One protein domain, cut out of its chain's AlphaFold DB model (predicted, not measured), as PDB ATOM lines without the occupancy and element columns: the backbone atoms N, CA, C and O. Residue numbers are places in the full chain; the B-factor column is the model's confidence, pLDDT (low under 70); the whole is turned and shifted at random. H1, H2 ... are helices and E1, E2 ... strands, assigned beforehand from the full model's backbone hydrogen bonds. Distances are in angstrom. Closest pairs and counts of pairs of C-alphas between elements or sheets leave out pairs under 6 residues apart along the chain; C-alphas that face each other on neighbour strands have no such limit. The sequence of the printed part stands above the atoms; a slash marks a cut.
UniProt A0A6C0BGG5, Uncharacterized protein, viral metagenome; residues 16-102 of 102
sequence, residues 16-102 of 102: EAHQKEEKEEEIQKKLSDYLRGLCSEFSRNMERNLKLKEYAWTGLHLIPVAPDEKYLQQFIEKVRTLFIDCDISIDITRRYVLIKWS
ATOM      1  N   GLU A  16       8.413 -34.152  59.571       63.22
ATOM      2  CA  GLU A  16       9.019 -33.688  58.315       63.22
ATOM      3  C   GLU A  16       8.078 -32.867  57.419       63.22
ATOM      4  O   GLU A  16       8.524 -31.917  56.780       63.22
ATOM      5  N   ALA A  17       6.785 -33.200  57.375       65.81
ATOM      6  CA  ALA A  17       5.799 -32.451  56.597       65.81
ATOM      7  C   ALA A  17       5.566 -31.067  57.219       65.81
ATOM      8  O   ALA A  17       5.635 -30.062  56.517       65.81
ATOM      9  N   HIS A  18       5.428 -31.014  58.547       68.88
ATOM     10  CA  HIS A  18       5.297 -29.761  59.295       68.88
ATOM     11  C   HIS A  18       6.558 -28.888  59.172       68.88
ATOM     12  O   HIS A  18       6.470 -27.693  58.915       68.88
ATOM     13  N   GLN A  19       7.754 -29.483  59.265       70.31
ATOM     14  CA  GLN A  19       9.018 -28.760  59.057       70.31
ATOM     15  C   GLN A  19       9.183 -28.236  57.625       70.31
ATOM     16  O   GLN A  19       9.872 -27.239  57.402       70.31
ATOM     17  N   LYS A  20       8.605 -28.921  56.634       73.12
ATOM     18  CA  LYS A  20       8.620 -28.476  55.238       73.12
ATOM     19  C   LYS A  20       7.669 -27.298  55.025       73.12
ATOM     20  O   LYS A  20       8.067 -26.340  54.367       73.12
ATOM     21  N   GLU A  21       6.479 -27.345  55.618       73.88
ATOM     22  CA  GLU A  21       5.517 -26.235  55.607       73.88
ATOM     23  C   GLU A  21       6.085 -24.987  56.295       73.88
ATOM     24  O   GLU A  21       6.101 -23.922  55.685       73.88
ATOM     25  N   GLU A  22       6.664 -25.115  57.495       76.69
ATOM     26  CA  GLU A  22       7.281 -23.982  58.209       76.69
ATOM     27  C   GLU A  22       8.410 -23.321  57.401       76.69
ATOM     28  O   GLU A  22       8.524 -22.095  57.349       76.69
ATOM     29  N   LYS A  23       9.241 -24.124  56.722       76.94
ATOM     30  CA  LYS A  23      10.293 -23.601  55.838       76.94
ATOM     31  C   LYS A  23       9.714 -22.875  54.628       76.94
ATOM     32  O   LYS A  23      10.261 -21.850  54.220       76.94
ATOM     33  N   GLU A  24       8.638 -23.395  54.040       78.19
ATOM     34  CA  GLU A  24       7.972 -22.747  52.910       78.19
ATOM     35  C   GLU A  24       7.330 -21.418  53.339       78.19
ATOM     36  O   GLU A  24       7.493 -20.415  52.639       78.19
ATOM     37  N   GLU A  25       6.712 -21.358  54.521       81.50
ATOM     38  CA  GLU A  25       6.204 -20.114  55.111       81.50
ATOM     39  C   GLU A  25       7.317 -19.091  55.371       81.50
ATOM     40  O   GLU A  25       7.172 -17.913  55.030       81.50
ATOM     41  N   GLU A  26       8.457 -19.517  55.921       83.50
ATOM     42  CA  GLU A  26       9.602 -18.632  56.152       83.50
ATOM     43  C   GLU A  26      10.137 -18.052  54.833       83.50
ATOM     44  O   GLU A  26      10.442 -16.857  54.747       83.50
ATOM     45  N   ILE A  27      10.206 -18.870  53.777       81.88
ATOM     46  CA  ILE A  27      10.598 -18.420  52.436       81.88
ATOM     47  C   ILE A  27       9.580 -17.411  51.889       81.88
ATOM     48  O   ILE A  27       9.979 -16.350  51.406       81.88
ATOM     49  N   GLN A  28       8.276 -17.679  51.998       81.06
ATOM     50  CA  GLN A  28       7.235 -16.738  51.561       81.06
ATOM     51  C   GLN A  28       7.302 -15.406  52.310       81.06
ATOM     52  O   GLN A  28       7.114 -14.337  51.712       81.06
ATOM     53  N   LYS A  29       7.608 -15.450  53.610       87.12
ATOM     54  CA  LYS A  29       7.811 -14.253  54.423       87.12
ATOM     55  C   LYS A  29       9.013 -13.451  53.927       87.12
ATOM     56  O   LYS A  29       8.862 -12.262  53.660       87.12
ATOM     57  N   LYS A  30      10.156 -14.103  53.681       85.25
ATOM     58  CA  LYS A  30      11.350 -13.452  53.107       85.25
ATOM     59  C   LYS A  30      11.070 -12.830  51.741       85.25
ATOM     60  O   LYS A  30      11.447 -11.687  51.509       85.25
ATOM     61  N   LEU A  31      10.360 -13.534  50.856       84.62
ATOM     62  CA  LEU A  31       9.940 -12.985  49.560       84.62
ATOM     63  C   LEU A  31       9.089 -11.721  49.724       84.62
ATOM     64  O   LEU A  31       9.276 -10.748  48.995       84.62
ATOM     65  N   SER A  32       8.176 -11.722  50.692       87.31
ATOM     66  CA  SER A  32       7.325 -10.568  50.990       87.31
ATOM     67  C   SER A  32       8.135  -9.390  51.537       87.31
ATOM     68  O   SER A  32       7.892  -8.245  51.154       87.31
ATOM     69  N   ASP A  33       9.134  -9.664  52.375       88.31
ATOM     70  CA  ASP A  33      10.057  -8.651  52.886       88.31
ATOM     71  C   ASP A  33      10.925  -8.062  51.761       88.31
ATOM     72  O   ASP A  33      11.090  -6.842  51.700       88.31
ATOM     73  N   TYR A  34      11.401  -8.879  50.814       88.19
ATOM     74  CA  TYR A  34      12.124  -8.394  49.633       88.19
ATOM     75  C   TYR A  34      11.254  -7.518  48.734       88.19
ATOM     76  O   TYR A  34      11.713  -6.470  48.290       88.19
ATOM     77  N   LEU A  35       9.992  -7.897  48.504       88.12
ATOM     78  CA  LEU A  35       9.046  -7.068  47.753       88.12
ATOM     79  C   LEU A  35       8.810  -5.727  48.447       88.12
ATOM     80  O   LEU A  35       8.848  -4.681  47.804       88.12
ATOM     81  N   ARG A  36       8.616  -5.737  49.769       87.88
ATOM     82  CA  ARG A  36       8.447  -4.507  50.552       87.88
ATOM     83  C   ARG A  36       9.693  -3.623  50.482       87.88
ATOM     84  O   ARG A  36       9.563  -2.407  50.340       87.88
ATOM     85  N   GLY A  37      10.880  -4.223  50.562       88.19
ATOM     86  CA  GLY A  37      12.158  -3.537  50.380       88.19
ATOM     87  C   GLY A  37      12.268  -2.893  49.001       88.19
ATOM     88  O   GLY A  37      12.508  -1.693  48.910       88.19
ATOM     89  N   LEU A  38      11.983  -3.658  47.943       89.75
ATOM     90  CA  LEU A  38      11.980  -3.180  46.562       89.75
ATOM     91  C   LEU A  38      10.988  -2.027  46.355       89.75
ATOM     92  O   LEU A  38      11.370  -1.021  45.766       89.75
ATOM     93  N   CYS A  39       9.764  -2.102  46.886       88.75
ATOM     94  CA  CYS A  39       8.806  -0.992  46.803       88.75
ATOM     95  C   CYS A  39       9.300   0.256  47.549       88.75
ATOM     96  O   CYS A  39       9.201   1.365  47.032       88.75
ATOM     97  N   SER A  40       9.862   0.088  48.749       89.50
ATOM     98  CA  SER A  40      10.403   1.199  49.541       89.50
ATOM     99  C   SER A  40      11.582   1.883  48.838       89.50
ATOM    100  O   SER A  40      11.645   3.112  48.765       89.50
ATOM    101  N   GLU A  41      12.508   1.098  48.283       89.25
ATOM    102  CA  GLU A  41      13.632   1.621  47.512       89.25
ATOM    103  C   GLU A  41      13.174   2.262  46.204       89.25
ATOM    104  O   GLU A  41      13.670   3.334  45.855       89.25
ATOM    105  N   PHE A  42      12.214   1.655  45.505       88.56
ATOM    106  CA  PHE A  42      11.635   2.224  44.296       88.56
ATOM    107  C   PHE A  42      11.028   3.594  44.579       88.56
ATOM    108  O   PHE A  42      11.439   4.555  43.945       88.56
ATOM    109  N   SER A  43      10.142   3.731  45.571       86.75
ATOM    110  CA  SER A  43       9.507   5.020  45.884       86.75
ATOM    111  C   SER A  43      10.531   6.109  46.211       86.75
ATOM    112  O   SER A  43      10.394   7.245  45.767       86.75
ATOM    113  N   ARG A  44      11.611   5.761  46.925       87.06
ATOM    114  CA  ARG A  44      12.706   6.698  47.237       87.06
ATOM    115  C   ARG A  44      13.535   7.089  46.013       87.06
ATOM    116  O   ARG A  44      14.039   8.208  45.946       87.06
ATOM    117  N   ASN A  45      13.737   6.163  45.077       85.25
ATOM    118  CA  ASN A  45      14.543   6.394  43.878       85.25
ATOM    119  C   ASN A  45      13.727   6.969  42.716       85.25
ATOM    120  O   ASN A  45      14.300   7.633  41.856       85.25
ATOM    121  N   MET A  46      12.412   6.773  42.701       82.75
ATOM    122  CA  MET A  46      11.506   7.290  41.681       82.75
ATOM    123  C   MET A  46      11.583   8.818  41.611       82.75
ATOM    124  O   MET A  46      11.756   9.375  40.529       82.75
ATOM    125  N   GLU A  47      11.575   9.491  42.765       80.25
ATOM    126  CA  GLU A  47      11.746  10.949  42.856       80.25
ATOM    127  C   GLU A  47      13.113  11.420  42.339       80.25
ATOM    128  O   GLU A  47      13.241  12.500  41.763       80.25
ATOM    129  N   ARG A  48      14.155  10.600  42.513       81.00
ATOM    130  CA  ARG A  48      15.524  10.921  42.082       81.00
ATOM    131  C   ARG A  48      15.732  10.677  40.589       81.00
ATOM    132  O   ARG A  48      16.519  11.380  39.961       81.00
ATOM    133  N   ASN A  49      15.010   9.715  40.020       80.81
ATOM    134  CA  ASN A  49      15.178   9.245  38.647       80.81
ATOM    135  C   ASN A  49      14.082   9.741  37.693       80.81
ATOM    136  O   ASN A  49      13.876   9.143  36.642       80.81
ATOM    137  N   LEU A  50      13.428  10.871  37.986       76.06
ATOM    138  CA  LEU A  50      12.355  11.440  37.152       76.06
ATOM    139  C   LEU A  50      12.753  11.709  35.688       76.06
ATOM    140  O   LEU A  50      11.885  11.729  34.819       76.06
ATOM    141  N   LYS A  51      14.047  11.923  35.405       79.62
ATOM    142  CA  LYS A  51      14.547  12.172  34.040       79.62
ATOM    143  C   LYS A  51      14.625  10.915  33.180       79.62
ATOM    144  O   LYS A  51      14.307  10.979  32.000       79.62
ATOM    145  N   LEU A  52      15.114   9.817  33.754       82.81
ATOM    146  CA  LEU A  52      15.293   8.553  33.033       82.81
ATOM    147  C   LEU A  52      14.045   7.677  33.147       82.81
ATOM    148  O   LEU A  52      13.744   6.940  32.222       82.81
ATOM    149  N   LYS A  53      13.310   7.805  34.256       87.06
ATOM    150  CA  LYS A  53      12.165   6.969  34.625       87.06
ATOM    151  C   LYS A  53      12.483   5.474  34.614       87.06
ATOM    152  O   LYS A  53      11.667   4.644  34.222       87.06
ATOM    153  N   GLU A  54      13.695   5.141  35.052       88.81
ATOM    154  CA  GLU A  54      14.174   3.768  35.170       88.81
ATOM    155  C   GLU A  54      14.760   3.534  36.565       88.81
ATOM    156  O   GLU A  54      15.408   4.406  37.153       88.81
ATOM    157  N   TYR A  55      14.541   2.334  37.094       89.62
ATOM    158  CA  TYR A  55      15.078   1.871  38.364       89.62
ATOM    159  C   TYR A  55      15.560   0.431  38.229       89.62
ATOM    160  O   TYR A  55      14.784  -0.460  37.892       89.62
ATOM    161  N   ALA A  56      16.840   0.198  38.505       89.25
ATOM    162  CA  ALA A  56      17.423  -1.135  38.528       89.25
ATOM    163  C   ALA A  56      17.609  -1.596  39.977       89.25
ATOM    164  O   ALA A  56      18.394  -1.019  40.728       89.25
ATOM    165  N   TRP A  57      16.918  -2.666  40.353       89.19
ATOM    166  CA  TRP A  57      17.072  -3.333  41.633       89.19
ATOM    167  C   TRP A  57      17.966  -4.560  41.499       89.19
ATOM    168  O   TRP A  57      17.637  -5.511  40.791       89.19
ATOM    169  N   THR A  58      19.087  -4.572  42.213       86.31
ATOM    170  CA  THR A  58      20.073  -5.661  42.163       86.31
ATOM    171  C   THR A  58      19.842  -6.739  43.219       86.31
ATOM    172  O   THR A  58      20.638  -7.666  43.319       86.31
ATOM    173  N   GLY A  59      18.759  -6.677  44.002       83.12
ATOM    174  CA  GLY A  59      18.491  -7.609  45.107       83.12
ATOM    175  C   GLY A  59      18.078  -9.029  44.699       83.12
ATOM    176  O   GLY A  59      17.877  -9.872  45.569       83.12
ATOM    177  N   LEU A  60      18.006  -9.347  43.400       82.12
ATOM    178  CA  LEU A  60      17.622 -10.676  42.902       82.12
ATOM    179  C   LEU A  60      18.589 -11.794  43.346       82.12
ATOM    180  O   LEU A  60      18.234 -12.972  43.335       82.12
ATOM    181  N   HIS A  61      19.823 -11.442  43.723       79.81
ATOM    182  CA  HIS A  61      20.806 -12.379  44.280       79.81
ATOM    183  C   HIS A  61      20.436 -12.886  45.683       79.81
ATOM    184  O   HIS A  61      20.937 -13.929  46.094       79.81
ATOM    185  N   LEU A  62      19.565 -12.174  46.409       80.25
ATOM    186  CA  LEU A  62      19.106 -12.559  47.746       80.25
ATOM    187  C   LEU A  62      18.032 -13.652  47.704       80.25
ATOM    188  O   LEU A  62      17.780 -14.310  48.713       80.25
ATOM    189  N   ILE A  63      17.396 -13.852  46.548       78.88
ATOM    190  CA  ILE A  63      16.335 -14.841  46.384       78.88
ATOM    191  C   ILE A  63      16.980 -16.216  46.154       78.88
ATOM    192  O   ILE A  63      17.718 -16.386  45.173       78.88
ATOM    193  N   PRO A  64      16.717 -17.209  47.023       70.06
ATOM    194  CA  PRO A  64      17.218 -18.561  46.820       70.06
ATOM    195  C   PRO A  64      16.607 -19.152  45.543       70.06
ATOM    196  O   PRO A  64      15.391 -19.192  45.384       70.06
ATOM    197  N   VAL A  65      17.469 -19.590  44.620       67.38
ATOM    198  CA  VAL A  65      17.071 -20.202  43.331       67.38
ATOM    199  C   VAL A  65      17.045 -21.731  43.410       67.38
ATOM    200  O   VAL A  65      16.463 -22.388  42.558       67.38
ATOM    201  N   ALA A  66      17.640 -22.301  44.458       58.50
ATOM    202  CA  ALA A  66      17.614 -23.728  44.745       58.50
ATOM    203  C   ALA A  66      16.774 -23.992  46.009       58.50
ATOM    204  O   ALA A  66      16.842 -23.191  46.947       58.50
ATOM    205  N   PRO A  67      16.027 -25.108  46.087       58.38
ATOM    206  CA  PRO A  67      15.964 -26.199  45.108       58.38
ATOM    207  C   PRO A  67      14.982 -25.976  43.943       58.38
ATOM    208  O   PRO A  67      15.089 -26.687  42.952       58.38
ATOM    209  N   ASP A  68      14.081 -24.993  44.031       63.81
ATOM    210  CA  ASP A  68      13.049 -24.733  43.020       63.81
ATOM    211  C   ASP A  68      13.086 -23.277  42.530       63.81
ATOM    212  O   ASP A  68      12.888 -22.335  43.302       63.81
ATOM    213  N   GLU A  69      13.213 -23.087  41.212       75.12
ATOM    214  CA  GLU A  69      13.060 -21.781  40.540       75.12
ATOM    215  C   GLU A  69      11.661 -21.164  40.741       75.12
ATOM    216  O   GLU A  69      11.442 -19.980  40.469       75.12
ATOM    217  N   LYS A  70      10.718 -21.950  41.278       82.25
ATOM    218  CA  LYS A  70       9.354 -21.555  41.640       82.25
ATOM    219  C   LYS A  70       9.320 -20.271  42.472       82.25
ATOM    220  O   LYS A  70       8.477 -19.414  42.224       82.25
ATOM    221  N   TYR A  71      10.228 -20.099  43.434       80.25
ATOM    222  CA  TYR A  71      10.234 -18.907  44.293       80.25
ATOM    223  C   TYR A  71      10.656 -17.644  43.545       80.25
ATOM    224  O   TYR A  71      10.090 -16.572  43.771       80.25
ATOM    225  N   LEU A  72      11.610 -17.774  42.621       82.62
ATOM    226  CA  LEU A  72      12.007 -16.677  41.750       82.62
ATOM    227  C   LEU A  72      10.846 -16.296  40.828       82.62
ATOM    228  O   LEU A  72      10.501 -15.124  40.750       82.62
ATOM    229  N   GLN A  73      10.190 -17.272  40.199       84.75
ATOM    230  CA  GLN A  73       9.019 -17.013  39.356       84.75
ATOM    231  C   GLN A  73       7.880 -16.337  40.129       84.75
ATOM    232  O   GLN A  73       7.364 -15.317  39.680       84.75
ATOM    233  N   GLN A  74       7.549 -16.823  41.328       86.00
ATOM    234  CA  GLN A  74       6.539 -16.192  42.183       86.00
ATOM    235  C   GLN A  74       6.896 -14.751  42.547       86.00
ATOM    236  O   GLN A  74       6.023 -13.887  42.587       86.00
ATOM    237  N   PHE A  75       8.171 -14.474  42.825       86.62
ATOM    238  CA  PHE A  75       8.623 -13.110  43.066       86.62
ATOM    239  C   PHE A  75       8.390 -12.231  41.834       86.62
ATOM    240  O   PHE A  75       7.812 -11.156  41.956       86.62
ATOM    241  N   ILE A  76       8.780 -12.709  40.650       86.00
ATOM    242  CA  ILE A  76       8.606 -11.998  39.377       86.00
ATOM    243  C   ILE A  76       7.130 -11.676  39.118       86.00
ATOM    244  O   ILE A  76       6.799 -10.539  38.779       86.00
ATOM    245  N   GLU A  77       6.238 -12.647  39.305       88.38
ATOM    246  CA  GLU A  77       4.793 -12.452  39.149       88.38
ATOM    247  C   GLU A  77       4.243 -11.420  40.138       88.38
ATOM    248  O   GLU A  77       3.489 -10.521  39.752       88.38
ATOM    249  N   LYS A  78       4.662 -11.492  41.406       88.62
ATOM    250  CA  LYS A  78       4.264 -10.515  42.427       88.62
ATOM    251  C   LYS A  78       4.763  -9.106  42.096       88.62
ATOM    252  O   LYS A  78       3.990  -8.163  42.233       88.62
ATOM    253  N   VAL A  79       6.000  -8.947  41.610       88.38
ATOM    254  CA  VAL A  79       6.514  -7.645  41.141       88.38
ATOM    255  C   VAL A  79       5.660  -7.126  39.982       88.38
ATOM    256  O   VAL A  79       5.205  -5.990  40.028       88.38
ATOM    257  N   ARG A  80       5.357  -7.965  38.984       87.25
ATOM    258  CA  ARG A  80       4.485  -7.586  37.855       87.25
ATOM    259  C   ARG A  80       3.085  -7.159  38.270       87.25
ATOM    260  O   ARG A  80       2.502  -6.292  37.638       87.25
ATOM    261  N   THR A  81       2.566  -7.748  39.339       88.31
ATOM    262  CA  THR A  81       1.243  -7.410  39.869       88.31
ATOM    263  C   THR A  81       1.268  -6.109  40.678       88.31
ATOM    264  O   THR A  81       0.300  -5.356  40.663       88.31
ATOM    265  N   LEU A  82       2.364  -5.836  41.393       87.69
ATOM    266  CA  LEU A  82       2.516  -4.643  42.233       87.69
ATOM    267  C   LEU A  82       2.792  -3.370  41.428       87.69
ATOM    268  O   LEU A  82       2.276  -2.308  41.770       87.69
ATOM    269  N   PHE A  83       3.603  -3.464  40.378       85.81
ATOM    270  CA  PHE A  83       4.018  -2.323  39.563       85.81
ATOM    271  C   PHE A  83       3.145  -2.208  38.315       85.81
ATOM    272  O   PHE A  83       3.575  -2.491  37.198       85.81
ATOM    273  N   ILE A  84       1.893  -1.807  38.537       81.94
ATOM    274  CA  ILE A  84       0.919  -1.550  37.471       81.94
ATOM    275  C   ILE A  84       1.433  -0.390  36.603       81.94
ATOM    276  O   ILE A  84       2.031   0.556  37.116       81.94
ATOM    277  N   ASP A  85       1.249  -0.495  35.285       83.50
ATOM    278  CA  ASP A  85       1.701   0.484  34.282       83.50
ATOM    279  C   ASP A  85       3.223   0.723  34.223       83.50
ATOM    280  O   ASP A  85       3.692   1.706  33.644       83.50
ATOM    281  N   CYS A  86       4.016  -0.196  34.782       86.50
ATOM    282  CA  CYS A  86       5.470  -0.204  34.641       86.50
ATOM    283  C   CYS A  86       5.926  -1.319  33.690       86.50
ATOM    284  O   CYS A  86       5.412  -2.438  33.722       86.50
ATOM    285  N   ASP A  87       6.954  -1.042  32.886       87.94
ATOM    286  CA  ASP A  87       7.668  -2.068  32.127       87.94
ATOM    287  C   ASP A  87       8.712  -2.723  33.039       87.94
ATOM    288  O   ASP A  87       9.581  -2.055  33.606       87.94
ATOM    289  N   ILE A  88       8.594  -4.040  33.216       89.56
ATOM    290  CA  ILE A  88       9.422  -4.813  34.136       89.56
ATOM    291  C   ILE A  88      10.236  -5.818  33.333       89.56
ATOM    292  O   ILE A  88       9.740  -6.858  32.890       89.56
ATOM    293  N   SER A  89      11.524  -5.522  33.213       88.62
ATOM    294  CA  SER A  89      12.517  -6.366  32.561       88.62
ATOM    295  C   SER A  89      13.393  -7.037  33.612       88.62
ATOM    296  O   SER A  89      13.901  -6.381  34.516       88.62
ATOM    297  N   ILE A  90      13.587  -8.349  33.516       85.38
ATOM    298  CA  ILE A  90      14.326  -9.113  34.529       85.38
ATOM    299  C   ILE A  90      15.464  -9.842  33.847       85.38
ATOM    300  O   ILE A  90      15.239 -10.646  32.946       85.38
ATOM    301  N   ASP A  91      16.683  -9.562  34.295       84.19
ATOM    302  CA  ASP A  91      17.874 -10.259  33.835       84.19
ATOM    303  C   ASP A  91      18.304 -11.249  34.920       84.19
ATOM    304  O   ASP A  91      18.884 -10.883  35.946       84.19
ATOM    305  N   ILE A  92      17.984 -12.524  34.696       79.00
ATOM    306  CA  ILE A  92      18.328 -13.621  35.610       79.00
ATOM    307  C   ILE A  92      19.848 -13.849  35.628       79.00
ATOM    308  O   ILE A  92      20.410 -14.193  36.670       79.00
ATOM    309  N   THR A  93      20.529 -13.596  34.505       80.06
ATOM    310  CA  THR A  93      21.980 -13.775  34.353       80.06
ATOM    311  C   THR A  93      22.737 -12.736  35.166       80.06
ATOM    312  O   THR A  93      23.662 -13.063  35.908       80.06
ATOM    313  N   ARG A  94      22.320 -11.471  35.057       79.12
ATOM    314  CA  ARG A  94      22.919 -10.333  35.766       79.12
ATOM    315  C   ARG A  94      22.271 -10.052  37.125       79.12
ATOM    316  O   ARG A  94      22.715  -9.146  37.825       79.12
ATOM    317  N   ARG A  95      21.257 -10.835  37.509       82.00
ATOM    318  CA  ARG A  95      20.569 -10.795  38.809       82.00
ATOM    319  C   ARG A  95      19.998  -9.415  39.159       82.00
ATOM    320  O   ARG A  95      20.140  -8.959  40.294       82.00
ATOM    321  N   TYR A  96      19.307  -8.771  38.220       87.12
ATOM    322  CA  TYR A  96      18.593  -7.521  38.498       87.12
ATOM    323  C   TYR A  96      17.179  -7.487  37.915       87.12
ATOM    324  O   TYR A  96      16.861  -8.159  36.932       87.12
ATOM    325  N   VAL A  97      16.342  -6.656  38.531       88.06
ATOM    326  CA  VAL A  97      15.019  -6.256  38.042       88.06
ATOM    327  C   VAL A  97      15.111  -4.806  37.599       88.06
ATOM    328  O   VAL A  97      15.488  -3.945  38.385       88.06
ATOM    329  N   LEU A  98      14.775  -4.529  36.350       89.94
ATOM    330  CA  LEU A  98      14.662  -3.188  35.804       89.94
ATOM    331  C   LEU A  98      13.181  -2.821  35.723       89.94
ATOM    332  O   LEU A  98      12.410  -3.515  35.068       89.94
ATOM    333  N   ILE A  99      12.807  -1.738  36.392       90.00
ATOM    334  CA  ILE A  99      11.458  -1.179  36.416       90.00
ATOM    335  C   ILE A  99      11.516   0.160  35.693       90.00
ATOM    336  O   ILE A  99      12.244   1.059  36.119       90.00
ATOM    337  N   LYS A 100      10.764   0.295  34.606       88.75
ATOM    338  CA  LYS A 100      10.610   1.552  33.871       88.75
ATOM    339  C   LYS A 100       9.177   2.040  33.987       88.75
ATOM    340  O   LYS A 100       8.255   1.233  33.919       88.75
ATOM    341  N   TRP A 101       8.987   3.342  34.153       87.88
ATOM    342  CA  TRP A 101       7.658   3.951  34.248       87.88
ATOM    343  C   TRP A 101       7.516   5.115  33.268       87.88
ATOM    344  O   TRP A 101       8.511   5.689  32.822       87.88
ATOM    345  N   SER A 102       6.276   5.433  32.888       75.12
ATOM    346  CA  SER A 102       5.990   6.459  31.878       75.12
ATOM    347  C   SER A 102       5.786   7.860  32.435       75.12
ATOM    348  O   SER A 102       5.744   8.108  33.659       75.12
TER     349      SER A 102
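This is residues 16 to 102 of the 102 residues of an uncharacterized protein of viral metagenome (UniProt A0A6C0BGG5). One long straight helix, H1, makes most of the length of the domain; its last part, residues 38 to 46, packs over the E1 side of one face of a small three-stranded sheet, and the shorter helix H3 packs on residues 31 to 35 of H1 and reaches the sheet's edge at E2. The first residues of H1, 16 to 23, stick out free beyond the body, and the short helix H2 sits by the start of E3. The printed part has 87 residues, with three named helices and three named strands in the order H1 E1 H2 H3 E2 E3; the sheet's order is E1 E3 E2, antiparallel throughout, and the class is mixed, helices and strands. The whole is only just compact, close to loose, with a radius of gyration of the C-alphas of 14.3 A, and it is a rod spanning 52 by 24 by 19 A.

H1, residues 16 to 46, is on the sheet formed by E1, residues 54 to 57, E3, residues 96 to 101, and E2, residues 86 to 91. These make two layers, a helix on one face of a sheet. H1's height over the sheet is 12.3 A, and it lies over E1 and, only just, over E3, with 3 C-alphas falling on E3. It runs slantwise to the strands, at 33 degrees to E1 on the local plane; the closest C-alphas of H1 and E1 are those of Phe 42 and Tyr 55, 6.9 A apart. E1 and E3 are antiparallel, with N 57 and O 97 at 2.7 A. H2, residues 59 to 62, only grazes the sheet with residues 59 to 61, and is close to H1 but not clearly touching, with 1 pair of C-alphas within 8 A. H3, residues 70 to 82, touches H1 at residues 31 to 35 of H1 alone; the closest C-alphas of the two are those of Leu 31 and Phe 75, 6.6 A apart. They run the same way at a steep tilt of 38 degrees, only just past shallow. H3 only grazes the sheet with residues 76 to 80. E1, H2, H3 and E2 form a split strand-helix-strand unit, two strands running the same way with E3 between them, and its crossover is right-handed. E2 and E3 form a hairpin, with N 98 and O 89 at 2.7 A. In H1 and H3 every O i to N i+4 pair is within hydrogen-bond range; H2 is too short for such a pair.

H1 begins at C-alpha 16 (9.019, -33.688, 58.315) and is 44.3 A long. E1 is 10.0 A, H2 5.6 A and H3 18.3 A from first to last C-alpha. E2 is 16.0 A long, and E3, 16.4 A, ends at C-alpha 101 (7.658, 3.951, 34.248).

The two C-alphas farthest apart are those of Glu 16 and Lys 51, at 52.2 A. The printed part has no cut, and no link is long. The mean pLDDT of the printed part is 82.5; residues 16 to 18 and 65 to 68 are under 70.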